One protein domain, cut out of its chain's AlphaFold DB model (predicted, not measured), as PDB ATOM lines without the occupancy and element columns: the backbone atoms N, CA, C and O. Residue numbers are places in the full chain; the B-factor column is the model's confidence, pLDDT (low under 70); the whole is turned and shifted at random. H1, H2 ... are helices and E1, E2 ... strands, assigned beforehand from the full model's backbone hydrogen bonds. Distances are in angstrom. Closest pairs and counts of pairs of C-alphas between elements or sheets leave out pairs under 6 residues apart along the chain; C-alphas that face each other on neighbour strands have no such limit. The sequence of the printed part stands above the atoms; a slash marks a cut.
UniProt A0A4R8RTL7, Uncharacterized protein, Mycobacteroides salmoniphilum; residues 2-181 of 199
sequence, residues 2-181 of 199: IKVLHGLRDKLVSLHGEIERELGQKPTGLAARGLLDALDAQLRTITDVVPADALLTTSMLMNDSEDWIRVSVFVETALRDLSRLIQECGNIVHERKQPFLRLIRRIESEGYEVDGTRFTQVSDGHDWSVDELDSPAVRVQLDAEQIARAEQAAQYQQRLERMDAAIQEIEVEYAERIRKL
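This is residues 2 to 181 of the 199 residues of an uncharacterized protein of Mycobacteroides salmoniphilum (UniProt A0A4R8RTL7). This is a long, thin rod built on two long helices, H4 and H5, which run opposite ways side by side over only part of their lengths, so staggered that together they make the long axis. The helical hairpin H1 and H2 packs beside the first part of H4 and the last part of H5, the small hairpin of strands E1 and E2 packs on H5 near the end of H4, and short H3 sits at one tip. The printed part has 180 residues, with five named helices and two named strands in the order H1 H2 H3 H4 E1 E2 H5; the sheet, E1 - E2, is antiparallel and the class is mostly helix. The whole is extended, with a radius of gyration of the C-alphas of 27.5 A and spans of 100 by 24 by 19 A.

Find C-alpha 2 at (52.731, -45.171, 3.763); from there H1 runs 31.1 A through residues 2 to 23. H2, residues 27 to 47, covers 29.9 A, and H3 is residues 58 to 63. Look next at C-alpha 65 at (55.592, -52.786, 0.193), where H4 begins its 65.3 A to residue 109. E1 is residues 112 to 114 and E2 residues 122 to 124. H5, residues 136 to 179, runs 63.8 A and ends with C-alpha 179 at (26.980, -54.683, -1.360).

H1, H2, H4 and H5 form an up and down bundle, each helix running against the one before it. H1 and H2, a helical hairpin, touch at a shallow tilt of 16 degrees, their closest C-alphas, Leu 23 and Gly 29, 4.7 A apart. With residues 2 to 8 alone H1 touches H4, closest at the C-alphas of Leu 5 and Ser 72, 6.5 A. H2 touches H4, through H4's residues 68 to 86 alone, closest at the C-alphas of Leu 39 and Val 75, 6.3 A. H4 has a kink of 28 degrees near residue 96; it touches H5 at a shallow tilt of 11 degrees, opposite ways, closest at the C-alphas of Val 93 and Ile 167, 6.1 A. Residues 171 to 179 of H5 touch residues 27 to 35 of H2, closest at the C-alphas of Ala 175 and Thr 28, 4.3 A. In the hairpin E1 and E2, N 113 and O 123 are 2.8 A apart, within hydrogen-bond range. The closest C-alphas of E2 and H5, Val 122 and Gln 157, are 5.4 A apart. H3 and H4 meet only through their link. Every O i to N i+4 pair is within range in H1 and H3; H2 has 15 of 17, H4 39 of 41 and H5 39 of 40.

The two C-alphas farthest apart, Thr 58 and Ser 135, are 100.4 A apart. The printed part has no cut, and the link E2 to H5 is long, with 11 residues. Residues 132 to 137, of which 136 to 137 belong to H5, stand free. The mean pLDDT of the printed part is 91.5, and residues 132 to 133 are under 70.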
ATOM      1  N   ILE A   2      53.560 -45.256   2.532       82.06
ATOM      2  CA  ILE A   2      52.731 -45.171   3.763       82.06
ATOM      3  C   ILE A   2      51.853 -43.907   3.812       82.06
ATOM      4  O   ILE A   2      50.666 -43.985   4.119       82.06
ATOM      5  N   LYS A   3      52.402 -42.744   3.426       84.81
ATOM      6  CA  LYS A   3      51.632 -41.491   3.299       84.81
ATOM      7  C   LYS A   3      50.458 -41.584   2.316       84.81
ATOM      8  O   LYS A   3      49.453 -40.923   2.520       84.81
ATOM      9  N   VAL A   4      50.572 -42.409   1.270       85.81
ATOM     10  CA  VAL A   4      49.488 -42.630   0.297       85.81
ATOM     11  C   VAL A   4      48.352 -43.409   0.950       85.81
ATOM     12  O   VAL A   4      47.201 -43.034   0.785       85.81
ATOM     13  N   LEU A   5      48.662 -44.434   1.751       87.62
ATOM     14  CA  LEU A   5      47.650 -45.192   2.495       87.62
ATOM     15  C   LEU A   5      46.901 -44.319   3.507       87.62
ATOM     16  O   LEU A   5      45.683 -44.423   3.614       87.62
ATOM     17  N   HIS A   6      47.607 -43.419   4.199       90.44
ATOM     18  CA  HIS A   6      46.973 -42.440   5.087       90.44
ATOM     19  C   HIS A   6      46.104 -41.446   4.309       90.44
ATOM     20  O   HIS A   6      44.955 -41.236   4.671       90.44
ATOM     21  N   GLY A   7      46.599 -40.911   3.189       90.81
ATOM     22  CA  GLY A   7      45.803 -40.027   2.335       90.81
ATOM     23  C   GLY A   7      44.557 -40.707   1.751       90.81
ATOM     24  O   GLY A   7      43.502 -40.082   1.656       90.81
ATOM     25  N   LEU A   8      44.640 -41.997   1.402       91.62
ATOM     26  CA  LEU A   8      43.478 -42.791   0.993       91.62
ATOM     27  C   LEU A   8      42.465 -42.920   2.133       91.62
ATOM     28  O   LEU A   8      41.270 -42.764   1.894       91.62
ATOM     29  N   ARG A   9      42.932 -43.144   3.364       92.31
ATOM     30  CA  ARG A   9      42.078 -43.202   4.555       92.31
ATOM     31  C   ARG A   9      41.333 -41.885   4.782       92.31
ATOM     32  O   ARG A   9      40.111 -41.890   4.907       92.31
ATOM     33  N   ASP A  10      42.040 -40.759   4.735       92.69
ATOM     34  CA  ASP A  10      41.431 -39.427   4.857       92.69
ATOM     35  C   ASP A  10      40.386 -39.190   3.754       92.69
ATOM     36  O   ASP A  10      39.300 -38.654   4.001       92.69
ATOM     37  N   LYS A  11      40.675 -39.652   2.529       92.81
ATOM     38  CA  LYS A  11      39.725 -39.566   1.419       92.81
ATOM     39  C   LYS A  11      38.477 -40.420   1.651       92.81
ATOM     40  O   LYS A  11      37.391 -39.948   1.319       92.81
ATOM     41  N   LEU A  12      38.595 -41.622   2.223       93.31
ATOM     42  CA  LEU A  12      37.434 -42.452   2.575       93.31
ATOM     43  C   LEU A  12      36.534 -41.753   3.599       93.31
ATOM     44  O   LEU A  12      35.319 -41.749   3.421       93.31
ATOM     45  N   VAL A  13      37.114 -41.102   4.612       92.31
ATOM     46  CA  VAL A  13      36.353 -40.330   5.610       92.31
ATOM     47  C   VAL A  13      35.609 -39.161   4.955       92.31
ATOM     48  O   VAL A  13      34.419 -38.966   5.214       92.31
ATOM     49  N   SER A  14      36.269 -38.415   4.061       94.06
ATOM     50  CA  SER A  14      35.620 -37.337   3.292       94.06
ATOM     51  C   SER A  14      34.462 -37.867   2.446       94.06
ATOM     52  O   SER A  14      33.355 -37.334   2.506       94.06
ATOM     53  N   LEU A  15      34.702 -38.945   1.692       93.25
ATOM     54  CA  LEU A  15      33.692 -39.569   0.836       93.25
ATOM     55  C   LEU A  15      32.511 -40.104   1.644       93.25
ATOM     56  O   LEU A  15      31.374 -39.991   1.201       93.25
ATOM     57  N   HIS A  16      32.752 -40.640   2.839       94.44
ATOM     58  CA  HIS A  16      31.683 -41.100   3.715       94.44
ATOM     59  C   HIS A  16      30.735 -39.947   4.083       94.44
ATOM     60  O   HIS A  16      29.517 -40.086   3.956       94.44
ATOM     61  N   GLY A  17      31.284 -38.792   4.476       92.19
ATOM     62  CA  GLY A  17      30.489 -37.600   4.788       92.19
ATOM     63  C   GLY A  17      29.777 -36.994   3.571       92.19
ATOM     64  O   GLY A  17      28.664 -36.482   3.699       92.19
ATOM     65  N   GLU A  18      30.388 -37.056   2.386       93.62
ATOM     66  CA  GLU A  18      29.756 -36.643   1.122       93.62
ATOM     67  C   GLU A  18      28.561 -37.545   0.779       93.62
ATOM     68  O   GLU A  18      27.457 -37.049   0.556       93.62
ATOM     69  N   ILE A  19      28.743 -38.869   0.836       93.38
ATOM     70  CA  ILE A  19      27.685 -39.849   0.557       93.38
ATOM     71  C   ILE A  19      26.527 -39.724   1.546       93.38
ATOM     72  O   ILE A  19      25.365 -39.786   1.141       93.38
ATOM     73  N   GLU A  20      26.815 -39.522   2.831       92.88
ATOM     74  CA  GLU A  20      25.774 -39.289   3.831       92.88
ATOM     75  C   GLU A  20      24.956 -38.031   3.524       92.88
ATOM     76  O   GLU A  20      23.734 -38.043   3.656       92.88
ATOM     77  N   ARG A  21      25.604 -36.958   3.067       93.94
ATOM     78  CA  ARG A  21      24.921 -35.706   2.735       93.94
ATOM     79  C   ARG A  21      24.073 -35.817   1.470       93.94
ATOM     80  O   ARG A  21      22.965 -35.292   1.437       93.94
ATOM     81  N   GLU A  22      24.598 -36.457   0.429       91.25
ATOM     82  CA  GLU A  22      23.967 -36.477  -0.897       91.25
ATOM     83  C   GLU A  22      22.943 -37.602  -1.058       91.25
ATOM     84  O   GLU A  22      21.883 -37.410  -1.659       91.25
ATOM     85  N   LEU A  23      23.250 -38.787  -0.529       90.31
ATOM     86  CA  LEU A  23      22.401 -39.971  -0.665       90.31
ATOM     87  C   LEU A  23      21.607 -40.267   0.609       90.31
ATOM     88  O   LEU A  23      20.576 -40.937   0.534       90.31
ATOM     89  N   GLY A  24      22.031 -39.747   1.762       90.38
ATOM     90  CA  GLY A  24      21.295 -39.872   3.016       90.38
ATOM     91  C   GLY A  24      20.988 -41.321   3.382       90.38
ATOM     92  O   GLY A  24      21.853 -42.197   3.377       90.38
ATOM     93  N   GLN A  25      19.717 -41.565   3.698       91.56
ATOM     94  CA  GLN A  25      19.203 -42.878   4.102       91.56
ATOM     95  C   GLN A  25      18.722 -43.734   2.922       91.56
ATOM     96  O   GLN A  25      18.096 -44.772   3.132       91.56
ATOM     97  N   LYS A  26      18.992 -43.324   1.677       91.19
ATOM     98  CA  LYS A  26      18.647 -44.143   0.513       91.19
ATOM     99  C   LYS A  26      19.389 -45.483   0.553       91.19
ATOM    100  O   LYS A  26      20.527 -45.531   1.036       91.19
ATOM    101  N   PRO A  27      18.813 -46.556  -0.018       94.81
ATOM    102  CA  PRO A  27      19.456 -47.869  -0.056       94.81
ATOM    103  C   PRO A  27      20.890 -47.828  -0.601       94.81
ATOM    104  O   PRO A  27      21.785 -48.455  -0.030       94.81
ATOM    105  N   THR A  28      21.123 -47.056  -1.667       94.19
ATOM    106  CA  THR A  28      22.445 -46.875  -2.287       94.19
ATOM    107  C   THR A  28      23.428 -46.154  -1.371       94.19
ATOM    108  O   THR A  28      24.570 -46.591  -1.255       94.19
ATOM    109  N   GLY A  29      22.987 -45.107  -0.665       94.88
ATOM    110  CA  GLY A  29      23.806 -44.385   0.313       94.88
ATOM    111  C   GLY A  29      24.236 -45.272   1.481       94.88
ATOM    112  O   GLY A  29      25.407 -45.292   1.854       94.88
ATOM    113  N   LEU A  30      23.314 -46.079   2.014       95.75
ATOM    114  CA  LEU A  30      23.616 -47.049   3.072       95.75
ATOM    115  C   LEU A  30      24.611 -48.121   2.613       95.75
ATOM    116  O   LEU A  30      25.572 -48.417   3.322       95.75
ATOM    117  N   ALA A  31      24.402 -48.694   1.425       97.00
ATOM    118  CA  ALA A  31      25.306 -49.698   0.870       97.00
ATOM    119  C   ALA A  31      26.708 -49.129   0.608       97.00
ATOM    120  O   ALA A  31      27.704 -49.786   0.914       97.00
ATOM    121  N   ALA A  32      26.784 -47.905   0.085       96.81
ATOM    122  CA  ALA A  32      28.039 -47.226  -0.189       96.81
ATOM    123  C   ALA A  32      28.838 -46.957   1.090       96.81
ATOM    124  O   ALA A  32      30.021 -47.286   1.137       96.81
ATOM    125  N   ARG A  33      28.192 -46.450   2.150       95.75
ATOM    126  CA  ARG A  33      28.845 -46.256   3.455       95.75
ATOM    127  C   ARG A  33      29.391 -47.560   4.025       95.75
ATOM    128  O   ARG A  33      30.562 -47.615   4.375       95.75
ATOM    129  N   GLY A  34      28.604 -48.637   3.977       95.56
ATOM    130  CA  GLY A  34      29.071 -49.950   4.427       95.56
ATOM    131  C   GLY A  34      30.276 -50.489   3.641       95.56
ATOM    132  O   GLY A  34      31.093 -51.219   4.200       95.56
ATOM    133  N   LEU A  35      30.419 -50.135   2.357       96.88
ATOM    134  CA  LEU A  35      31.632 -50.440   1.594       96.88
ATOM    135  C   LEU A  35      32.810 -49.571   2.050       96.88
ATOM    136  O   LEU A  35      33.889 -50.109   2.281       96.88
ATOM    137  N   LEU A  36      32.614 -48.258   2.202       96.25
ATOM    138  CA  LEU A  36      33.665 -47.344   2.669       96.25
ATOM    139  C   LEU A  36      34.203 -47.743   4.048       96.25
ATOM    140  O   LEU A  36      35.417 -47.762   4.230       96.25
ATOM    141  N   ASP A  37      33.325 -48.144   4.969       95.94
ATOM    142  CA  ASP A  37      33.705 -48.636   6.298       95.94
ATOM    143  C   ASP A  37      34.579 -49.894   6.211       95.94
ATOM    144  O   ASP A  37      35.573 -50.025   6.926       95.94
ATOM    145  N   ALA A  38      34.246 -50.817   5.304       95.00
ATOM    146  CA  ALA A  38      35.041 -52.023   5.093       95.00
ATOM    147  C   ALA A  38      36.426 -51.708   4.497       95.00
ATOM    148  O   ALA A  38      37.426 -52.291   4.922       95.00
ATOM    149  N   LEU A  39      36.501 -50.760   3.556       95.44
ATOM    150  CA  LEU A  39      37.769 -50.308   2.976       95.44
ATOM    151  C   LEU A  39      38.638 -49.570   4.010       95.44
ATOM    152  O   LEU A  39      39.849 -49.797   4.056       95.44
ATOM    153  N   ASP A  40      38.038 -48.739   4.869       94.12
ATOM    154  CA  ASP A  40      38.738 -48.069   5.973       94.12
ATOM    155  C   ASP A  40      39.275 -49.096   6.974       94.12
ATOM    156  O   ASP A  40      40.457 -49.064   7.318       94.12
ATOM    157  N   ALA A  41      38.452 -50.075   7.369       92.44
ATOM    158  CA  ALA A  41      38.880 -51.166   8.240       92.44
ATOM    159  C   ALA A  41      40.075 -51.932   7.652       92.44
ATOM    160  O   ALA A  41      41.010 -52.279   8.376       92.44
ATOM    161  N   GLN A  42      40.092 -52.143   6.336       90.62
ATOM    162  CA  GLN A  42      41.220 -52.780   5.676       90.62
ATOM    163  C   GLN A  42      42.479 -51.899   5.689       90.62
ATOM    164  O   GLN A  42      43.564 -52.398   5.989       90.62
ATOM    165  N   LEU A  43      42.367 -50.599   5.408       91.12
ATOM    166  CA  LEU A  43      43.514 -49.680   5.470       91.12
ATOM    167  C   LEU A  43      44.075 -49.538   6.889       91.12
ATOM    168  O   LEU A  43      45.289 -49.385   7.058       91.12
ATOM    169  N   ARG A  44      43.225 -49.627   7.916       91.06
ATOM    170  CA  ARG A  44      43.638 -49.604   9.327       91.06
ATOM    171  C   ARG A  44      44.563 -50.751   9.705       91.06
ATOM    172  O   ARG A  44      45.475 -50.535  10.492       91.06
ATOM    173  N   THR A  45      44.432 -51.917   9.066       89.00
ATOM    174  CA  THR A  45      45.355 -53.046   9.300       89.00
ATOM    175  C   THR A  45      46.824 -52.690   9.039       89.00
ATOM    176  O   THR A  45      47.712 -53.309   9.618       89.00
ATOM    177  N   ILE A  46      47.081 -51.677   8.202       87.25
ATOM    178  CA  ILE A  46      48.423 -51.162   7.912       87.25
ATOM    179  C   ILE A  46      48.668 -49.832   8.637       87.25
ATOM    180  O   ILE A  46      49.698 -49.655   9.284       87.25
ATOM    181  N   THR A  47      47.736 -48.884   8.514       89.06
ATOM    182  CA  THR A  47      47.934 -47.495   8.971       89.06
ATOM    183  C   THR A  47      47.925 -47.336  10.489       89.06
ATOM    184  O   THR A  47      48.561 -46.417  10.989       89.06
ATOM    185  N   ASP A  48      47.295 -48.247  11.236       89.44
ATOM    186  CA  ASP A  48      47.341 -48.203  12.703       89.44
ATOM    187  C   ASP A  48      48.668 -48.764  13.260       89.44
ATOM    188  O   ASP A  48      49.043 -48.465  14.392       89.44
ATOM    189  N   VAL A  49      49.403 -49.554  12.465       86.38
ATOM    190  CA  VAL A  49      50.695 -50.155  12.857       86.38
ATOM    191  C   VAL A  49      51.878 -49.296  12.413       86.38
ATOM    192  O   VAL A  49      52.915 -49.272  13.075       86.38
ATOM    193  N   VAL A  50      51.741 -48.589  11.289       84.00
ATOM    194  CA  VAL A  50      52.828 -47.818  10.683       84.00
ATOM    195  C   VAL A  50      52.444 -46.338  10.626       84.00
ATOM    196  O   VAL A  50      51.649 -45.975   9.762       84.00
ATOM    197  N   PRO A  51      53.021 -45.473  11.484       85.00
ATOM    198  CA  PRO A  51      52.731 -44.039  11.484       85.00
ATOM    199  C   PRO A  51      52.997 -43.362  10.134       85.00
ATOM    200  O   PRO A  51      53.909 -43.740   9.394       85.00
ATOM    201  N   ALA A  52      52.243 -42.306   9.828       83.88
ATOM    202  CA  ALA A  52      52.365 -41.555   8.573       83.88
ATOM    203  C   ALA A  52      53.766 -40.950   8.336       83.88
ATOM    204  O   ALA A  52      54.187 -40.759   7.187       83.88
ATOM    205  N   ASP A  53      54.475 -40.631   9.416       83.81
ATOM    206  CA  ASP A  53      55.814 -40.045   9.459       83.81
ATOM    207  C   ASP A  53      56.926 -41.077   9.704       83.81
ATOM    208  O   ASP A  53      58.097 -40.701   9.787       83.81
ATOM    209  N   ALA A  54      56.588 -42.370   9.758       81.69
ATOM    210  CA  ALA A  54      57.561 -43.433   9.961       81.69
ATOM    211  C   ALA A  54      58.681 -43.379   8.907       81.69
ATOM    212  O   ALA A  54      58.439 -43.298   7.695       81.69
ATOM    213  N   LEU A  55      59.928 -43.464   9.380       82.56
ATOM    214  CA  LEU A  55      61.095 -43.590   8.514       82.56
ATOM    215  C   LEU A  55      61.029 -44.934   7.787       82.56
ATOM    216  O   LEU A  55      61.048 -45.997   8.405       82.56
ATOM    217  N   LEU A  56      60.950 -44.878   6.457       80.12
ATOM    218  CA  LEU A  56      60.843 -46.065   5.617       80.12
ATOM    219  C   LEU A  56      62.154 -46.859   5.692       80.12
ATOM    220  O   LEU A  56      63.195 -46.387   5.237       80.12
ATOM    221  N   THR A  57      62.110 -48.057   6.273       82.69
ATOM    222  CA  THR A  57      63.284 -48.935   6.364       82.69
ATOM    223  C   THR A  57      63.360 -49.879   5.164       82.69
ATOM    224  O   THR A  57      62.344 -50.227   4.560       82.69
ATOM    225  N   THR A  58      64.564 -50.354   4.830       80.75
ATOM    226  CA  THR A  58      64.764 -51.349   3.759       80.75
ATOM    227  C   THR A  58      63.988 -52.640   4.024       80.75
ATOM    228  O   THR A  58      63.437 -53.223   3.096       80.75
ATOM    229  N   SER A  59      63.884 -53.063   5.289       80.25
ATOM    230  CA  SER A  59      63.112 -54.253   5.670       80.25
ATOM    231  C   SER A  59      61.620 -54.085   5.380       80.25
ATOM    232  O   SER A  59      61.010 -54.999   4.837       80.25
ATOM    233  N   MET A  60      61.044 -52.921   5.692       80.81
ATOM    234  CA  MET A  60      59.645 -52.619   5.363       80.81
ATOM    235  C   MET A  60      59.421 -52.591   3.849       80.81
ATOM    236  O   MET A  60      58.422 -53.095   3.342       80.81
ATOM    237  N   LEU A  61      60.379 -52.037   3.101       78.81
ATOM    238  CA  LEU A  61      60.300 -52.020   1.644       78.81
ATOM    239  C   LEU A  61      60.324 -53.439   1.057       78.81
ATOM    240  O   LEU A  61      59.573 -53.714   0.129       78.81
ATOM    241  N   MET A  62      61.150 -54.339   1.589       81.38
ATOM    242  CA  MET A  62      61.256 -55.706   1.067       81.38
ATOM    243  C   MET A  62      60.102 -56.616   1.493       81.38
ATOM    244  O   MET A  62      59.691 -57.466   0.708       81.38
ATOM    245  N   ASN A  63      59.566 -56.436   2.701       82.56
ATOM    246  CA  ASN A  63      58.599 -57.380   3.266       82.56
ATOM    247  C   ASN A  63      57.139 -56.928   3.103       82.56
ATOM    248  O   ASN A  63      56.263 -57.779   2.915       82.56
ATOM    249  N   ASP A  64      56.883 -55.614   3.131       83.38
ATOM    250  CA  ASP A  64      55.531 -55.063   3.309       83.38
ATOM    251  C   ASP A  64      55.049 -54.220   2.115       83.38
ATOM    252  O   ASP A  64      53.846 -54.033   1.928       83.38
ATOM    253  N   SER A  65      55.958 -53.721   1.271       82.00
ATOM    254  CA  SER A  65      55.592 -52.786   0.193       82.00
ATOM    255  C   SER A  65      54.634 -53.376  -0.844       82.00
ATOM    256  O   SER A  65      53.744 -52.676  -1.326       82.00
ATOM    257  N   GLU A  66      54.762 -54.667  -1.155       85.56
ATOM    258  CA  GLU A  66      53.860 -55.360  -2.077       85.56
ATOM    259  C   GLU A  66      52.434 -55.440  -1.513       85.56
ATOM    260  O   GLU A  66      51.458 -55.261  -2.246       85.56
ATOM    261  N   ASP A  67      52.297 -55.632  -0.197       84.62
ATOM    262  CA  ASP A  67      50.999 -55.596   0.478       84.62
ATOM    263  C   ASP A  67      50.390 -54.206   0.442       84.62
ATOM    264  O   ASP A  67      49.208 -54.062   0.130       84.62
ATOM    265  N   TRP A  68      51.195 -53.182   0.703       88.12
ATOM    266  CA  TRP A  68      50.738 -51.798   0.678       88.12
ATOM    267  C   TRP A  68      50.244 -51.395  -0.710       88.12
ATOM    268  O   TRP A  68      49.159 -50.827  -0.819       88.12
ATOM    269  N   ILE A  69      50.994 -51.740  -1.763       88.19
ATOM    270  CA  ILE A  69      50.594 -51.497  -3.156       88.19
ATOM    271  C   ILE A  69      49.311 -52.262  -3.485       88.19
ATOM    272  O   ILE A  69      48.383 -51.701  -4.067       88.19
ATOM    273  N   ARG A  70      49.224 -53.541  -3.104       89.38
ATOM    274  CA  ARG A  70      48.036 -54.355  -3.385       89.38
ATOM    275  C   ARG A  70      46.793 -53.776  -2.716       89.38
ATOM    276  O   ARG A  70      45.753 -53.680  -3.363       89.38
ATOM    277  N   VAL A  71      46.894 -53.374  -1.449       90.56
ATOM    278  CA  VAL A  71      45.777 -52.763  -0.719       90.56
ATOM    279  C   VAL A  71      45.406 -51.408  -1.321       90.56
ATOM    280  O   VAL A  71      44.218 -51.162  -1.520       90.56
ATOM    281  N   SER A  72      46.371 -50.553  -1.680       90.00
ATOM    282  CA  SER A  72      46.052 -49.257  -2.293       90.00
ATOM    283  C   SER A  72      45.350 -49.415  -3.643       90.00
ATOM    284  O   SER A  72      44.301 -48.812  -3.856       90.00
ATOM    285  N   VAL A  73      45.863 -50.285  -4.522       91.88
ATOM    286  CA  VAL A  73      45.251 -50.567  -5.835       91.88
ATOM    287  C   VAL A  73      43.846 -51.147  -5.668       91.88
ATOM    288  O   VAL A  73      42.922 -50.775  -6.395       91.88
ATOM    289  N   PHE A  74      43.667 -52.042  -4.697       93.56
ATOM    290  CA  PHE A  74      42.365 -52.609  -4.373       93.56
ATOM    291  C   PHE A  74      41.357 -51.533  -3.948       93.56
ATOM    292  O   PHE A  74      40.273 -51.460  -4.527       93.56
ATOM    293  N   VAL A  75      41.720 -50.675  -2.988       93.56
ATOM    294  CA  VAL A  75      40.847 -49.598  -2.492       93.56
ATOM    295  C   VAL A  75      40.487 -48.629  -3.617       93.56
ATOM    296  O   VAL A  75      39.314 -48.314  -3.799       93.56
ATOM    297  N   GLU A  76      41.463 -48.199  -4.419       92.81
ATOM    298  CA  GLU A  76      41.218 -47.316  -5.566       92.81
ATOM    299  C   GLU A  76      40.256 -47.940  -6.585       92.81
ATOM    300  O   GLU A  76      39.384 -47.255  -7.127       92.81
ATOM    301  N   THR A  77      40.386 -49.244  -6.831       95.00
ATOM    302  CA  THR A  77      39.510 -49.979  -7.752       95.00
ATOM    303  C   THR A  77      38.089 -50.065  -7.201       95.00
ATOM    304  O   THR A  77      37.141 -49.730  -7.912       95.00
ATOM    305  N   ALA A  78      37.938 -50.416  -5.921       95.62
ATOM    306  CA  ALA A  78      36.640 -50.475  -5.256       95.62
ATOM    307  C   ALA A  78      35.933 -49.108  -5.241       95.62
ATOM    308  O   ALA A  78      34.733 -49.037  -5.504       95.62
ATOM    309  N   LEU A  79      36.668 -48.012  -5.010       95.06
ATOM    310  CA  LEU A  79      36.113 -46.654  -5.067       95.06
ATOM    311  C   LEU A  79      35.667 -46.261  -6.478       95.06
ATOM    312  O   LEU A  79      34.621 -45.630  -6.642       95.06
ATOM    313  N   ARG A  80      36.431 -46.646  -7.506       95.94
ATOM    314  CA  ARG A  80      36.054 -46.409  -8.905       95.94
ATOM    315  C   ARG A  80      34.773 -47.158  -9.266       95.94
ATOM    316  O   ARG A  80      33.876 -46.568  -9.870       95.94
ATOM    317  N   ASP A  81      34.673 -48.425  -8.877       97.38
ATOM    318  CA  ASP A  81      33.476 -49.234  -9.110       97.38
ATOM    319  C   ASP A  81      32.261 -48.701  -8.346       97.38
ATOM    320  O   ASP A  81      31.173 -48.613  -8.918       97.38
ATOM    321  N   LEU A  82      32.452 -48.268  -7.097       97.00
ATOM    322  CA  LEU A  82      31.411 -47.606  -6.314       97.00
ATOM    323  C   LEU A  82      30.899 -46.346  -7.020       97.00
ATOM    324  O   LEU A  82      29.692 -46.193  -7.207       97.00
ATOM    325  N   SER A  83      31.810 -45.464  -7.446       95.19
ATOM    326  CA  SER A  83      31.458 -44.225  -8.143       95.19
ATOM    327  C   SER A  83      30.673 -44.504  -9.422       95.19
ATOM    328  O   SER A  83      29.684 -43.823  -9.691       95.19
ATOM    329  N   ARG A  84      31.083 -45.518 -10.193       97.69
ATOM    330  CA  ARG A  84      30.367 -45.941 -11.400       97.69
ATOM    331  C   ARG A  84      28.941 -46.383 -11.072       97.69
ATOM    332  O   ARG A  84      28.008 -45.900 -11.704       97.69
ATOM    333  N   LEU A  85      28.756 -47.251 -10.076       97.69
ATOM    334  CA  LEU A  85      27.427 -47.747  -9.699       97.69
ATOM    335  C   LEU A  85      26.507 -46.630  -9.189       97.69
ATOM    336  O   LEU A  85      25.331 -46.600  -9.552       97.69
ATOM    337  N   ILE A  86      27.027 -45.701  -8.381       95.31
ATOM    338  CA  ILE A  86      26.255 -44.542  -7.906       95.31
ATOM    339  C   ILE A  86      25.828 -43.667  -9.090       95.31
ATOM    340  O   ILE A  86      24.663 -43.276  -9.171       95.31
ATOM    341  N   GLN A  87      26.742 -43.395 -10.024       95.81
ATOM    342  CA  GLN A  87      26.452 -42.573 -11.196       95.81
ATOM    343  C   GLN A  87      25.427 -43.235 -12.125       95.81
ATOM    344  O   GLN A  87      24.477 -42.582 -12.553       95.81
ATOM    345  N   GLU A  88      25.582 -44.528 -12.412       97.31
ATOM    346  CA  GLU A  88      24.621 -45.289 -13.216       97.31
ATOM    347  C   GLU A  88      23.224 -45.281 -12.581       97.31
ATOM    348  O   GLU A  88      22.246 -44.959 -13.258       97.31
ATOM    349  N   CYS A  89      23.131 -45.557 -11.274       96.19
ATOM    350  CA  CYS A  89      21.869 -45.479 -10.540       96.19
ATOM    351  C   CYS A  89      21.256 -44.078 -10.641       96.19
ATOM    352  O   CYS A  89      20.068 -43.942 -10.928       96.19
ATOM    353  N   GLY A  90      22.063 -43.035 -10.422       94.12
ATOM    354  CA  GLY A  90      21.627 -41.642 -10.485       94.12
ATOM    355  C   GLY A  90      21.054 -41.272 -11.850       94.12
ATOM    356  O   GLY A  90      19.979 -40.677 -11.917       94.12
ATOM    357  N   ASN A  91      21.716 -41.689 -12.932       96.50
ATOM    358  CA  ASN A  91      21.260 -41.446 -14.299       96.50
ATOM    359  C   ASN A  91      19.915 -42.131 -14.574       96.50
ATOM    360  O   ASN A  91      18.971 -41.483 -15.024       96.50
ATOM    361  N   ILE A  92      19.791 -43.418 -14.236       96.38
ATOM    362  CA  ILE A  92      18.559 -44.181 -14.479       96.38
ATOM    363  C   ILE A  92      17.400 -43.621 -13.642       96.38
ATOM    364  O   ILE A  92      16.299 -43.417 -14.158       96.38
ATOM    365  N   VAL A  93      17.632 -43.335 -12.356       94.94
ATOM    366  CA  VAL A  93      16.619 -42.724 -11.480       94.94
ATOM    367  C   VAL A  93      16.205 -41.355 -12.014       94.94
ATOM    368  O   VAL A  93      15.012 -41.045 -12.039       94.94
ATOM    369  N   HIS A  94      17.155 -40.544 -12.485       93.44
ATOM    370  CA  HIS A  94      16.857 -39.246 -13.083       93.44
ATOM    371  C   HIS A  94      15.941 -39.385 -14.306       93.44
ATOM    372  O   HIS A  94      14.910 -38.714 -14.374       93.44
ATOM    373  N   GLU A  95      16.259 -40.291 -15.231       95.12
ATOM    374  CA  GLU A  95      15.434 -40.560 -16.415       95.12
ATOM    375  C   GLU A  95      14.024 -41.037 -16.038       95.12
ATOM    376  O   GLU A  95      13.029 -40.554 -16.591       95.12
ATOM    377  N   ARG A  96      13.915 -41.933 -15.050       93.12
ATOM    378  CA  ARG A  96      12.634 -42.482 -14.573       93.12
ATOM    379  C   ARG A  96      11.782 -41.470 -13.813       93.12
ATOM    380  O   ARG A  96      10.553 -41.558 -13.867       93.12
ATOM    381  N   LYS A  97      12.398 -40.469 -13.180       93.69
ATOM    382  CA  LYS A  97      11.677 -39.362 -12.535       93.69
ATOM    383  C   LYS A  97      11.018 -38.410 -13.532       93.69
ATOM    384  O   LYS A  97      10.010 -37.797 -13.191       93.69
ATOM    385  N   GLN A  98      11.510 -38.299 -14.767       95.12
ATOM    386  CA  GLN A  98      10.940 -37.354 -15.738       95.12
ATOM    387  C   GLN A  98       9.462 -37.655 -16.080       95.12
ATOM    388  O   GLN A  98       8.637 -36.740 -16.008       95.12
ATOM    389  N   PRO A  99       9.060 -38.900 -16.411       95.50
ATOM    390  CA  PRO A  99       7.646 -39.256 -16.550       95.50
ATOM    391  C   PRO A  99       6.814 -39.034 -15.284       95.50
ATOM    392  O   PRO A  99       5.660 -38.630 -15.398       95.50
ATOM    393  N   PHE A 100       7.381 -39.291 -14.102       95.62
ATOM    394  CA  PHE A 100       6.702 -39.122 -12.813       95.62
ATOM    395  C   PHE A 100       6.325 -37.654 -12.578       95.62
ATOM    396  O   PHE A 100       5.156 -37.335 -12.382       95.62
ATOM    397  N   LEU A 101       7.284 -36.741 -12.754       95.62
ATOM    398  CA  LEU A 101       7.052 -35.297 -12.635       95.62
ATOM    399  C   LEU A 101       6.065 -34.766 -13.685       95.62
ATOM    400  O   LEU A 101       5.270 -33.876 -13.395       95.62
ATOM    401  N   ARG A 102       6.087 -35.309 -14.911       97.12
ATOM    402  CA  ARG A 102       5.095 -34.950 -15.939       97.12
ATOM    403  C   ARG A 102       3.683 -35.388 -15.562       97.12
ATOM    404  O   ARG A 102       2.742 -34.666 -15.872       97.12
ATOM    405  N   LEU A 103       3.537 -36.551 -14.927       97.00
ATOM    406  CA  LEU A 103       2.240 -37.026 -14.460       97.00
ATOM    407  C   LEU A 103       1.702 -36.137 -13.334       97.00
ATOM    408  O   LEU A 103       0.546 -35.746 -13.416       97.00
ATOM    409  N   ILE A 104       2.537 -35.752 -12.364       97.25
ATOM    410  CA  ILE A 104       2.147 -34.822 -11.287       97.25
ATOM    411  C   ILE A 104       1.611 -33.513 -11.866       97.25
ATOM    412  O   ILE A 104       0.473 -33.152 -11.601       97.25
ATOM    413  N   ARG A 105       2.371 -32.867 -12.760       96.81
ATOM    414  CA  ARG A 105       1.934 -31.611 -13.396       96.81
ATOM    415  C   ARG A 105       0.614 -31.753 -14.144       96.81
ATOM    416  O   ARG A 105      -0.169 -30.812 -14.204       96.81
ATOM    417  N   ARG A 106       0.381 -32.918 -14.754       97.62
ATOM    418  CA  ARG A 106      -0.884 -33.208 -15.426       97.62
ATOM    419  C   ARG A 106      -2.027 -33.330 -14.416       97.62
ATOM    420  O   ARG A 106      -3.062 -32.719 -14.637       97.62
ATOM    421  N   ILE A 107      -1.833 -34.085 -13.338       97.69
ATOM    422  CA  ILE A 107      -2.818 -34.251 -12.258       97.69
ATOM    423  C   ILE A 107      -3.199 -32.881 -11.681       97.69
ATOM    424  O   ILE A 107      -4.380 -32.544 -11.628       97.69
ATOM    425  N   GLU A 108      -2.202 -32.049 -11.379       96.50
ATOM    426  CA  GLU A 108      -2.405 -30.680 -10.892       96.50
ATOM    427  C   GLU A 108      -3.157 -29.808 -11.906       96.50
ATOM    428  O   GLU A 108      -4.083 -29.085 -11.547       96.50
ATOM    429  N   SER A 109      -2.833 -29.916 -13.201       96.81
ATOM    430  CA  SER A 109      -3.544 -29.172 -14.253       96.81
ATOM    431  C   SER A 109      -5.012 -29.580 -14.430       96.81
ATOM    432  O   SER A 109      -5.799 -28.813 -14.980       96.81
ATOM    433  N   GLU A 110      -5.384 -30.778 -13.975       96.00
ATOM    434  CA  GLU A 110      -6.761 -31.282 -13.996       96.00
ATOM    435  C   GLU A 110      -7.555 -30.879 -12.731       96.00
ATOM    436  O   GLU A 110      -8.734 -31.223 -12.600       96.00
ATOM    437  N   GLY A 111      -6.944 -30.109 -11.821       95.06
ATOM    438  CA  GLY A 111      -7.578 -29.583 -10.607       95.06
ATOM    439  C   GLY A 111      -7.501 -30.517  -9.398       95.06
ATOM    440  O   GLY A 111      -8.302 -30.384  -8.480       95.06
ATOM    441  N   TYR A 112      -6.585 -31.485  -9.412       96.88
ATOM    442  CA  TYR A 112      -6.262 -32.306  -8.246       96.88
ATOM    443  C   TYR A 112      -5.044 -31.737  -7.519       96.88
ATOM    444  O   TYR A 112      -4.212 -31.058  -8.115       96.88
ATOM    445  N   GLU A 113      -4.897 -32.064  -6.246       95.69
ATOM    446  CA  GLU A 113      -3.723 -31.716  -5.451       95.69
ATOM    447  C   GLU A 113      -2.852 -32.951  -5.237       95.69
ATOM    448  O   GLU A 113      -3.359 -34.060  -5.054       95.69
ATOM    449  N   VAL A 114      -1.532 -32.765  -5.264       96.00
ATOM    450  CA  VAL A 114      -0.554 -33.817  -4.971       96.00
ATOM    451  C   VAL A 114       0.277 -33.397  -3.763       96.00
ATOM    452  O   VAL A 114       0.826 -32.297  -3.736       96.00
ATOM    453  N   ASP A 115       0.397 -34.276  -2.768       93.12
ATOM    454  CA  ASP A 115       1.174 -33.986  -1.557       93.12
ATOM    455  C   ASP A 115       2.661 -33.703  -1.862       93.12
ATOM    456  O   ASP A 115       3.317 -34.428  -2.614       93.12
ATOM    457  N   GLY A 116       3.220 -32.689  -1.200       85.31
ATOM    458  CA  GLY A 116       4.601 -32.246  -1.390       85.31
ATOM    459  C   GLY A 116       5.671 -33.084  -0.680       85.31
ATOM    460  O   GLY A 116       6.858 -32.811  -0.862       85.31
ATOM    461  N   THR A 117       5.303 -34.071   0.146       83.81
ATOM    462  CA  THR A 117       6.290 -34.917   0.842       83.81
ATOM    463  C   THR A 117       6.610 -36.195   0.081       83.81
ATOM    464  O   THR A 117       7.784 -36.474  -0.175       83.81
ATOM    465  N   ARG A 118       5.589 -36.976  -0.288       78.12
ATOM    466  CA  ARG A 118       5.770 -38.246  -1.014       78.12
ATOM    467  C   ARG A 118       5.434 -38.148  -2.492       78.12
ATOM    468  O   ARG A 118       5.851 -39.024  -3.242       78.12
ATOM    469  N   PHE A 119       4.716 -37.106  -2.916       89.50
ATOM    470  CA  PHE A 119       4.296 -36.909  -4.306       89.50
ATOM    471  C   PHE A 119       3.468 -38.060  -4.893       89.50
ATOM    472  O   PHE A 119       3.421 -38.243  -6.108       89.50
ATOM    473  N   THR A 120       2.834 -38.861  -4.035       93.06
ATOM    474  CA  THR A 120       2.006 -40.009  -4.432       93.06
ATOM    475  C   THR A 120       0.563 -39.894  -3.971       93.06
ATOM    476  O   THR A 120      -0.309 -40.466  -4.616       93.06
ATOM    477  N   GLN A 121       0.289 -39.152  -2.896       94.75
ATOM    478  CA  GLN A 121      -1.074 -38.916  -2.423       94.75
ATOM    479  C   GLN A 121      -1.747 -37.863  -3.295       94.75
ATOM    480  O   GLN A 121      -1.151 -36.814  -3.546       94.75
ATOM    481  N   VAL A 122      -2.966 -38.165  -3.742       96.12
ATOM    482  CA  VAL A 122      -3.755 -37.298  -4.621       96.12
ATOM    483  C   VAL A 122      -5.105 -37.026  -3.972       96.12
ATOM    484  O   VAL A 122      -5.815 -37.965  -3.612       96.12
ATOM    485  N   SER A 123      -5.465 -35.754  -3.853       93.31
ATOM    486  CA  SER A 123      -6.779 -35.302  -3.391       93.31
ATOM    487  C   SER A 123      -7.467 -34.469  -4.462       93.31
ATOM    488  O   SER A 123      -6.834 -33.935  -5.372       93.31
ATOM    489  N   ASP A 124      -8.789 -34.384  -4.379       91.69
ATOM    490  CA  ASP A 124      -9.535 -33.452  -5.210       91.69
ATOM    491  C   ASP A 124      -9.337 -32.024  -4.692       91.69
ATOM    492  O   ASP A 124      -9.544 -31.772  -3.507       91.69
ATOM    493  N   GLY A 125      -8.911 -31.114  -5.571       87.50
ATOM    494  CA  GLY A 125      -8.703 -29.701  -5.247       87.50
ATOM    495  C   GLY A 125      -9.941 -28.838  -5.491       87.50
ATOM    496  O   GLY A 125      -9.874 -27.616  -5.362       87.50
ATOM    497  N   HIS A 126     -11.059 -29.442  -5.908       87.62
ATOM    498  CA  HIS A 126     -12.298 -28.718  -6.154       87.62
ATOM    499  C   HIS A 126     -13.000 -28.321  -4.846       87.62
ATOM    500  O   HIS A 126     -13.095 -29.116  -3.911       87.62
ATOM    501  N   ASP A 127     -13.524 -27.093  -4.803       83.75
ATOM    502  CA  ASP A 127     -14.398 -26.641  -3.723       83.75
ATOM    503  C   ASP A 127     -15.834 -27.089  -4.010       83.75
ATOM    504  O   ASP A 127     -16.454 -26.656  -4.979       83.75
ATOM    505  N   TRP A 128     -16.344 -27.978  -3.163       82.38
ATOM    506  CA  TRP A 128     -17.672 -28.579  -3.283       82.38
ATOM    507  C   TRP A 128     -18.740 -27.863  -2.450       82.38
ATOM    508  O   TRP A 128     -19.790 -28.444  -2.169       82.38
ATOM    509  N   SER A 129     -18.489 -26.634  -1.990       80.00
ATOM    510  CA  SER A 129     -19.498 -25.861  -1.262       80.00
ATOM    511  C   SER A 129     -20.780 -25.697  -2.093       80.00
ATOM    512  O   SER A 129     -20.720 -25.283  -3.249       80.00
ATOM    513  N   VAL A 130     -21.932 -26.011  -1.495       73.75
ATOM    514  CA  VAL A 130     -23.262 -25.956  -2.130       73.75
ATOM    515  C   VAL A 130     -24.072 -24.828  -1.486       73.75
ATOM    516  O   VAL A 130     -24.050 -24.698  -0.258       73.75
ATOM    517  N   ASP A 131     -24.814 -24.045  -2.272       74.00
ATOM    518  CA  ASP A 131     -25.676 -22.983  -1.740       74.00
ATOM    519  C   ASP A 131     -27.019 -23.558  -1.250       74.00
ATOM    520  O   ASP A 131     -27.580 -24.506  -1.808       74.00
ATOM    521  N   GLU A 132     -27.609 -22.957  -0.206       63.56
ATOM    522  CA  GLU A 132     -28.900 -23.411   0.350       63.56
ATOM    523  C   GLU A 132     -30.056 -23.375  -0.671       63.56
ATOM    524  O   GLU A 132     -31.054 -24.078  -0.499       63.56
ATOM    525  N   LEU A 133     -29.912 -22.590  -1.744       66.06
ATOM    526  CA  LEU A 133     -30.894 -22.430  -2.819       66.06
ATOM    527  C   LEU A 133     -30.794 -23.506  -3.917       66.06
ATOM    528  O   LEU A 133     -31.653 -23.538  -4.804       66.06
ATOM    529  N   ASP A 134     -29.797 -24.394  -3.869       75.69
ATOM    530  CA  ASP A 134     -29.602 -25.412  -4.900       75.69
ATOM    531  C   ASP A 134     -30.684 -26.496  -4.867       75.69
ATOM    532  O   ASP A 134     -30.989 -27.106  -3.834       75.69
ATOM    533  N   SER A 135     -31.261 -26.764  -6.042       83.88
ATOM    534  CA  SER A 135     -32.326 -27.756  -6.197       83.88
ATOM    535  C   SER A 135     -31.838 -29.185  -5.886       83.88
ATOM    536  O   SER A 135     -30.664 -29.497  -6.098       83.88
ATOM    537  N   PRO A 136     -32.725 -30.114  -5.475       84.50
ATOM    538  CA  PRO A 136     -32.342 -31.506  -5.211       84.50
ATOM    539  C   PRO A 136     -31.649 -32.204  -6.392       84.50
ATOM    540  O   PRO A 136     -30.784 -33.046  -6.181       84.50
ATOM    541  N   ALA A 137     -31.999 -31.842  -7.630       85.75
ATOM    542  CA  ALA A 137     -31.360 -32.386  -8.826       85.75
ATOM    543  C   ALA A 137     -29.890 -31.947  -8.962       85.75
ATOM    544  O   ALA A 137     -29.055 -32.752  -9.363       85.75
ATOM    545  N   VAL A 138     -29.571 -30.703  -8.579       84.94
ATOM    546  CA  VAL A 138     -28.194 -30.177  -8.576       84.94
ATOM    547  C   VAL A 138     -27.348 -30.919  -7.543       84.94
ATOM    548  O   VAL A 138     -26.240 -31.336  -7.853       84.94
ATOM    549  N   ARG A 139     -27.900 -31.185  -6.352       84.56
ATOM    550  CA  ARG A 139     -27.197 -31.939  -5.299       84.56
ATOM    551  C   ARG A 139     -26.821 -33.354  -5.740       84.56
ATOM    552  O   ARG A 139     -25.678 -33.750  -5.585       84.56
ATOM    553  N   VAL A 140     -27.753 -34.080  -6.365       88.69
ATOM    554  CA  VAL A 140     -27.479 -35.429  -6.896       88.69
ATOM    555  C   VAL A 140     -26.381 -35.403  -7.963       88.69
ATOM    556  O   VAL A 140     -25.567 -36.321  -8.028       88.69
ATOM    557  N   GLN A 141     -26.352 -34.365  -8.803       88.88
ATOM    558  CA  GLN A 141     -25.299 -34.215  -9.803       88.88
ATOM    559  C   GLN A 141     -23.936 -33.934  -9.156       88.88
ATOM    560  O   GLN A 141     -22.963 -34.588  -9.527       88.88
ATOM    561  N   LEU A 142     -23.868 -33.029  -8.175       89.38
ATOM    562  CA  LEU A 142     -22.632 -32.734  -7.442       89.38
ATOM    563  C   LEU A 142     -22.104 -33.966  -6.699       89.38
ATOM    564  O   LEU A 142     -20.919 -34.267  -6.802       89.38
ATOM    565  N   ASP A 143     -22.980 -34.736  -6.047       88.38
ATOM    566  CA  ASP A 143     -22.603 -35.991  -5.386       88.38
ATOM    567  C   ASP A 143     -22.004 -36.992  -6.392       88.38
ATOM    568  O   ASP A 143     -20.987 -37.638  -6.123       88.38
ATOM    569  N   ALA A 144     -22.606 -37.115  -7.581       91.81
ATOM    570  CA  ALA A 144     -22.106 -37.999  -8.630       91.81
ATOM    571  C   ALA A 144     -20.742 -37.542  -9.179       91.81
ATOM    572  O   ALA A 144     -19.856 -38.372  -9.401       91.81
ATOM    573  N   GLU A 145     -20.555 -36.237  -9.379       91.94
ATOM    574  CA  GLU A 145     -19.278 -35.665  -9.814       91.94
ATOM    575  C   GLU A 145     -18.191 -35.833  -8.743       91.94
ATOM    576  O   GLU A 145     -17.064 -36.209  -9.076       91.94
ATOM    577  N   GLN A 146     -18.528 -35.656  -7.462       92.38
ATOM    578  CA  GLN A 146     -17.610 -35.868  -6.345       92.38
ATOM    579  C   GLN A 146     -17.133 -37.324  -6.275       92.38
ATOM    580  O   GLN A 146     -15.934 -37.573  -6.122       92.38
ATOM    581  N   ILE A 147     -18.040 -38.292  -6.451       93.56
ATOM    582  CA  ILE A 147     -17.681 -39.718  -6.525       93.56
ATOM    583  C   ILE A 147     -16.744 -39.969  -7.711       93.56
ATOM    584  O   ILE A 147     -15.692 -40.588  -7.540       93.56
ATOM    585  N   ALA A 148     -17.077 -39.448  -8.895       94.50
ATOM    586  CA  ALA A 148     -16.254 -39.634 -10.087       94.50
ATOM    587  C   ALA A 148     -14.840 -39.041  -9.922       94.50
ATOM    588  O   ALA A 148     -13.853 -39.674 -10.307       94.50
ATOM    589  N   ARG A 149     -14.712 -37.853  -9.311       95.75
ATOM    590  CA  ARG A 149     -13.401 -37.244  -9.025       95.75
ATOM    591  C   ARG A 149     -12.633 -38.011  -7.953       95.75
ATOM    592  O   ARG A 149     -11.426 -38.196  -8.105       95.75
ATOM    593  N   ALA A 150     -13.300 -38.526  -6.921       94.44
ATOM    594  CA  ALA A 150     -12.658 -39.368  -5.911       94.44
ATOM    595  C   ALA A 150     -12.097 -40.668  -6.517       94.44
ATOM    596  O   ALA A 150     -10.958 -41.052  -6.231       94.44
ATOM    597  N   GLU A 151     -12.850 -41.321  -7.405       96.44
ATOM    598  CA  GLU A 151     -12.380 -42.503  -8.137       96.44
ATOM    599  C   GLU A 151     -11.175 -42.177  -9.029       96.44
ATOM    600  O   GLU A 151     -10.190 -42.922  -9.052       96.44
ATOM    601  N   GLN A 152     -11.216 -41.044  -9.731       97.25
ATOM    602  CA  GLN A 152     -10.117 -40.597 -10.581       97.25
ATOM    603  C   GLN A 152      -8.854 -40.260  -9.768       97.25
ATOM    604  O   GLN A 152      -7.752 -40.665 -10.153       97.25
ATOM    605  N   ALA A 153      -8.994 -39.587  -8.622       96.81
ATOM    606  CA  ALA A 153      -7.890 -39.313  -7.701       96.81
ATOM    607  C   ALA A 153      -7.230 -40.616  -7.218       96.81
ATOM    608  O   ALA A 153      -6.003 -40.743  -7.262       96.81
ATOM    609  N   ALA A 154      -8.031 -41.626  -6.862       97.44
ATOM    610  CA  ALA A 154      -7.521 -42.937  -6.461       97.44
ATOM    611  C   ALA A 154      -6.737 -43.632  -7.592       97.44
ATOM    612  O   ALA A 154      -5.678 -44.219  -7.350       97.44
ATOM    613  N   GLN A 155      -7.205 -43.536  -8.840       97.75
ATOM    614  CA  GLN A 155      -6.473 -44.066  -9.997       97.75
ATOM    615  C   GLN A 155      -5.138 -43.343 -10.217       97.75
ATOM    616  O   GLN A 155      -4.126 -43.981 -10.538       97.75
ATOM    617  N   TYR A 156      -5.114 -42.020 -10.037       97.94
ATOM    618  CA  TYR A 156      -3.886 -41.236 -10.125       97.94
ATOM    619  C   TYR A 156      -2.883 -41.603  -9.042       97.94
ATOM    620  O   TYR A 156      -1.721 -41.868  -9.368       97.94
ATOM    621  N   GLN A 157      -3.340 -41.717  -7.799       97.44
ATOM    622  CA  GLN A 157      -2.519 -42.168  -6.685       97.44
ATOM    623  C   GLN A 157      -1.909 -43.549  -6.964       97.44
ATOM    624  O   GLN A 157      -0.687 -43.687  -6.951       97.44
ATOM    625  N   GLN A 158      -2.715 -44.548  -7.343       97.56
ATOM    626  CA  GLN A 158      -2.206 -45.892  -7.668       97.56
ATOM    627  C   GLN A 158      -1.166 -45.881  -8.796       97.56
ATOM    628  O   GLN A 158      -0.270 -46.730  -8.868       97.56
ATOM    629  N   ARG A 159      -1.296 -44.956  -9.748       97.25
ATOM    630  CA  ARG A 159      -0.322 -44.812 -10.827       97.25
ATOM    631  C   ARG A 159       0.981 -44.194 -10.324       97.25
ATOM    632  O   ARG A 159       2.039 -44.704 -10.692       97.25
ATOM    633  N   LEU A 160       0.913 -43.144  -9.509       97.44
ATOM    634  CA  LEU A 160       2.089 -42.519  -8.901       97.44
ATOM    635  C   LEU A 160       2.819 -43.500  -7.979       97.44
ATOM    636  O   LEU A 160       4.029 -43.655  -8.116       97.44
ATOM    637  N   GLU A 161       2.096 -44.237  -7.137       97.12
ATOM    638  CA  GLU A 161       2.659 -45.260  -6.245       97.12
ATOM    639  C   GLU A 161       3.419 -46.345  -7.016       97.12
ATOM    640  O   GLU A 161       4.547 -46.679  -6.662       97.12
ATOM    641  N   ARG A 162       2.860 -46.856  -8.122       96.56
ATOM    642  CA  ARG A 162       3.563 -47.838  -8.968       96.56
ATOM    643  C   ARG A 162       4.828 -47.270  -9.606       96.56
ATOM    644  O   ARG A 162       5.813 -47.988  -9.761       96.56
ATOM    645  N   MET A 163       4.797 -46.006 -10.020       96.38
ATOM    646  CA  MET A 163       5.961 -45.353 -10.618       96.38
ATOM    647  C   MET A 163       7.055 -45.083  -9.581       96.38
ATOM    648  O   MET A 163       8.226 -45.298  -9.887       96.38
ATOM    649  N   ASP A 164       6.679 -44.657  -8.375       95.19
ATOM    650  CA  ASP A 164       7.604 -44.467  -7.257       95.19
ATOM    651  C   ASP A 164       8.228 -45.801  -6.820       95.19
ATOM    652  O   ASP A 164       9.451 -45.907  -6.749       95.19
ATOM    653  N   ALA A 165       7.421 -46.857  -6.666       95.12
ATOM    654  CA  ALA A 165       7.911 -48.199  -6.351       95.12
ATOM    655  C   ALA A 165       8.936 -48.697  -7.385       95.12
ATOM    656  O   ALA A 165      10.009 -49.165  -7.013       95.12
ATOM    657  N   ALA A 166       8.669 -48.508  -8.681       95.12
ATOM    658  CA  ALA A 166       9.616 -48.877  -9.734       95.12
ATOM    659  C   ALA A 166      10.933 -48.077  -9.669       95.12
ATOM    660  O   ALA A 166      11.986 -48.593 -10.034       95.12
ATOM    661  N   ILE A 167      10.905 -46.817  -9.218       94.50
ATOM    662  CA  ILE A 167      12.126 -46.028  -8.979       94.50
ATOM    663  C   ILE A 167      12.881 -46.573  -7.759       94.50
ATOM    664  O   ILE A 167      14.103 -46.723  -7.814       94.50
ATOM    665  N   GLN A 168      12.171 -46.894  -6.676       94.12
ATOM    666  CA  GLN A 168      12.763 -47.454  -5.460       94.12
ATOM    667  C   GLN A 168      13.406 -48.824  -5.710       94.12
ATOM    668  O   GLN A 168      14.497 -49.084  -5.204       94.12
ATOM    669  N   GLU A 169      12.788 -49.677  -6.531       96.38
ATOM    670  CA  GLU A 169      13.351 -50.971  -6.938       96.38
ATOM    671  C   GLU A 169      14.729 -50.816  -7.597       96.38
ATOM    672  O   GLU A 169      15.641 -51.584  -7.296       96.38
ATOM    673  N   ILE A 170      14.918 -49.781  -8.423       95.50
ATOM    674  CA  ILE A 170      16.211 -49.479  -9.057       95.50
ATOM    675  C   ILE A 170      17.249 -49.084  -8.000       95.50
ATOM    676  O   ILE A 170      18.375 -49.586  -8.025       95.50
ATOM    677  N   GLU A 171      16.887 -48.221  -7.044       94.69
ATOM    678  CA  GLU A 171      17.798 -47.849  -5.952       94.69
ATOM    679  C   GLU A 171      18.178 -49.071  -5.091       94.69
ATOM    680  O   GLU A 171      19.341 -49.223  -4.706       94.69
ATOM    681  N   VAL A 172      17.234 -49.978  -4.823       97.12
ATOM    682  CA  VAL A 172      17.488 -51.230  -4.090       97.12
ATOM    683  C   VAL A 172      18.401 -52.167  -4.881       97.12
ATOM    684  O   VAL A 172      19.358 -52.705  -4.318       97.12
ATOM    685  N   GLU A 173      18.164 -52.337  -6.182       97.56
ATOM    686  CA  GLU A 173      18.997 -53.180  -7.040       97.56
ATOM    687  C   GLU A 173      20.451 -52.690  -7.063       97.56
ATOM    688  O   GLU A 173      21.390 -53.473  -6.882       97.56
ATOM    689  N   TYR A 174      20.660 -51.383  -7.235       97.69
ATOM    690  CA  TYR A 174      22.001 -50.805  -7.230       97.69
ATOM    691  C   TYR A 174      22.663 -50.872  -5.852       97.69
ATOM    692  O   TYR A 174      23.870 -51.115  -5.771       97.69
ATOM    693  N   ALA A 175      21.896 -50.752  -4.767       97.75
ATOM    694  CA  ALA A 175      22.407 -50.995  -3.422       97.75
ATOM    695  C   ALA A 175      22.926 -52.434  -3.262       97.75
ATOM    696  O   ALA A 175      24.012 -52.639  -2.723       97.75
ATOM    697  N   GLU A 176      22.207 -53.431  -3.785       98.06
ATOM    698  CA  GLU A 176      22.663 -54.826  -3.787       98.06
ATOM    699  C   GLU A 176      23.929 -55.032  -4.624       98.06
ATOM    700  O   GLU A 176      24.837 -55.758  -4.214       98.06
ATOM    701  N   ARG A 177      24.041 -54.366  -5.778       98.06
ATOM    702  CA  ARG A 177      25.272 -54.396  -6.586       98.06
ATOM    703  C   ARG A 177      26.462 -53.813  -5.820       98.06
ATOM    704  O   ARG A 177      27.531 -54.417  -5.831       98.06
ATOM    705  N   ILE A 178      26.265 -52.706  -5.100       97.69
ATOM    706  CA  ILE A 178      27.298 -52.113  -4.239       97.69
ATOM    707  C   ILE A 178      27.685 -53.073  -3.107       97.69
ATOM    708  O   ILE A 178      28.870 -53.282  -2.859       97.69
ATOM    709  N   ARG A 179      26.712 -53.717  -2.445       96.50
ATOM    710  CA  ARG A 179      26.980 -54.683  -1.360       96.50
ATOM    711  C   ARG A 179      27.823 -55.878  -1.810       96.50
ATOM    712  O   ARG A 179      28.527 -56.456  -0.978       96.50
ATOM    713  N   LYS A 180      27.737 -56.239  -3.094       96.94
ATOM    714  CA  LYS A 180      28.503 -57.319  -3.734       96.94
ATOM    715  C   LYS A 180      29.910 -56.903  -4.165       96.94
ATOM    716  O   LYS A 180      30.675 -57.777  -4.570       96.94
ATOM    717  N   LEU A 181      30.266 -55.617  -4.090       96.25
ATOM    718  CA  LEU A 181      31.635 -55.195  -4.368       96.25
ATOM    719  C   LEU A 181      32.610 -55.842  -3.367       96.25
ATOM    720  O   LEU A 181      32.262 -56.019  -2.193       96.25
TER     721      LEU A 181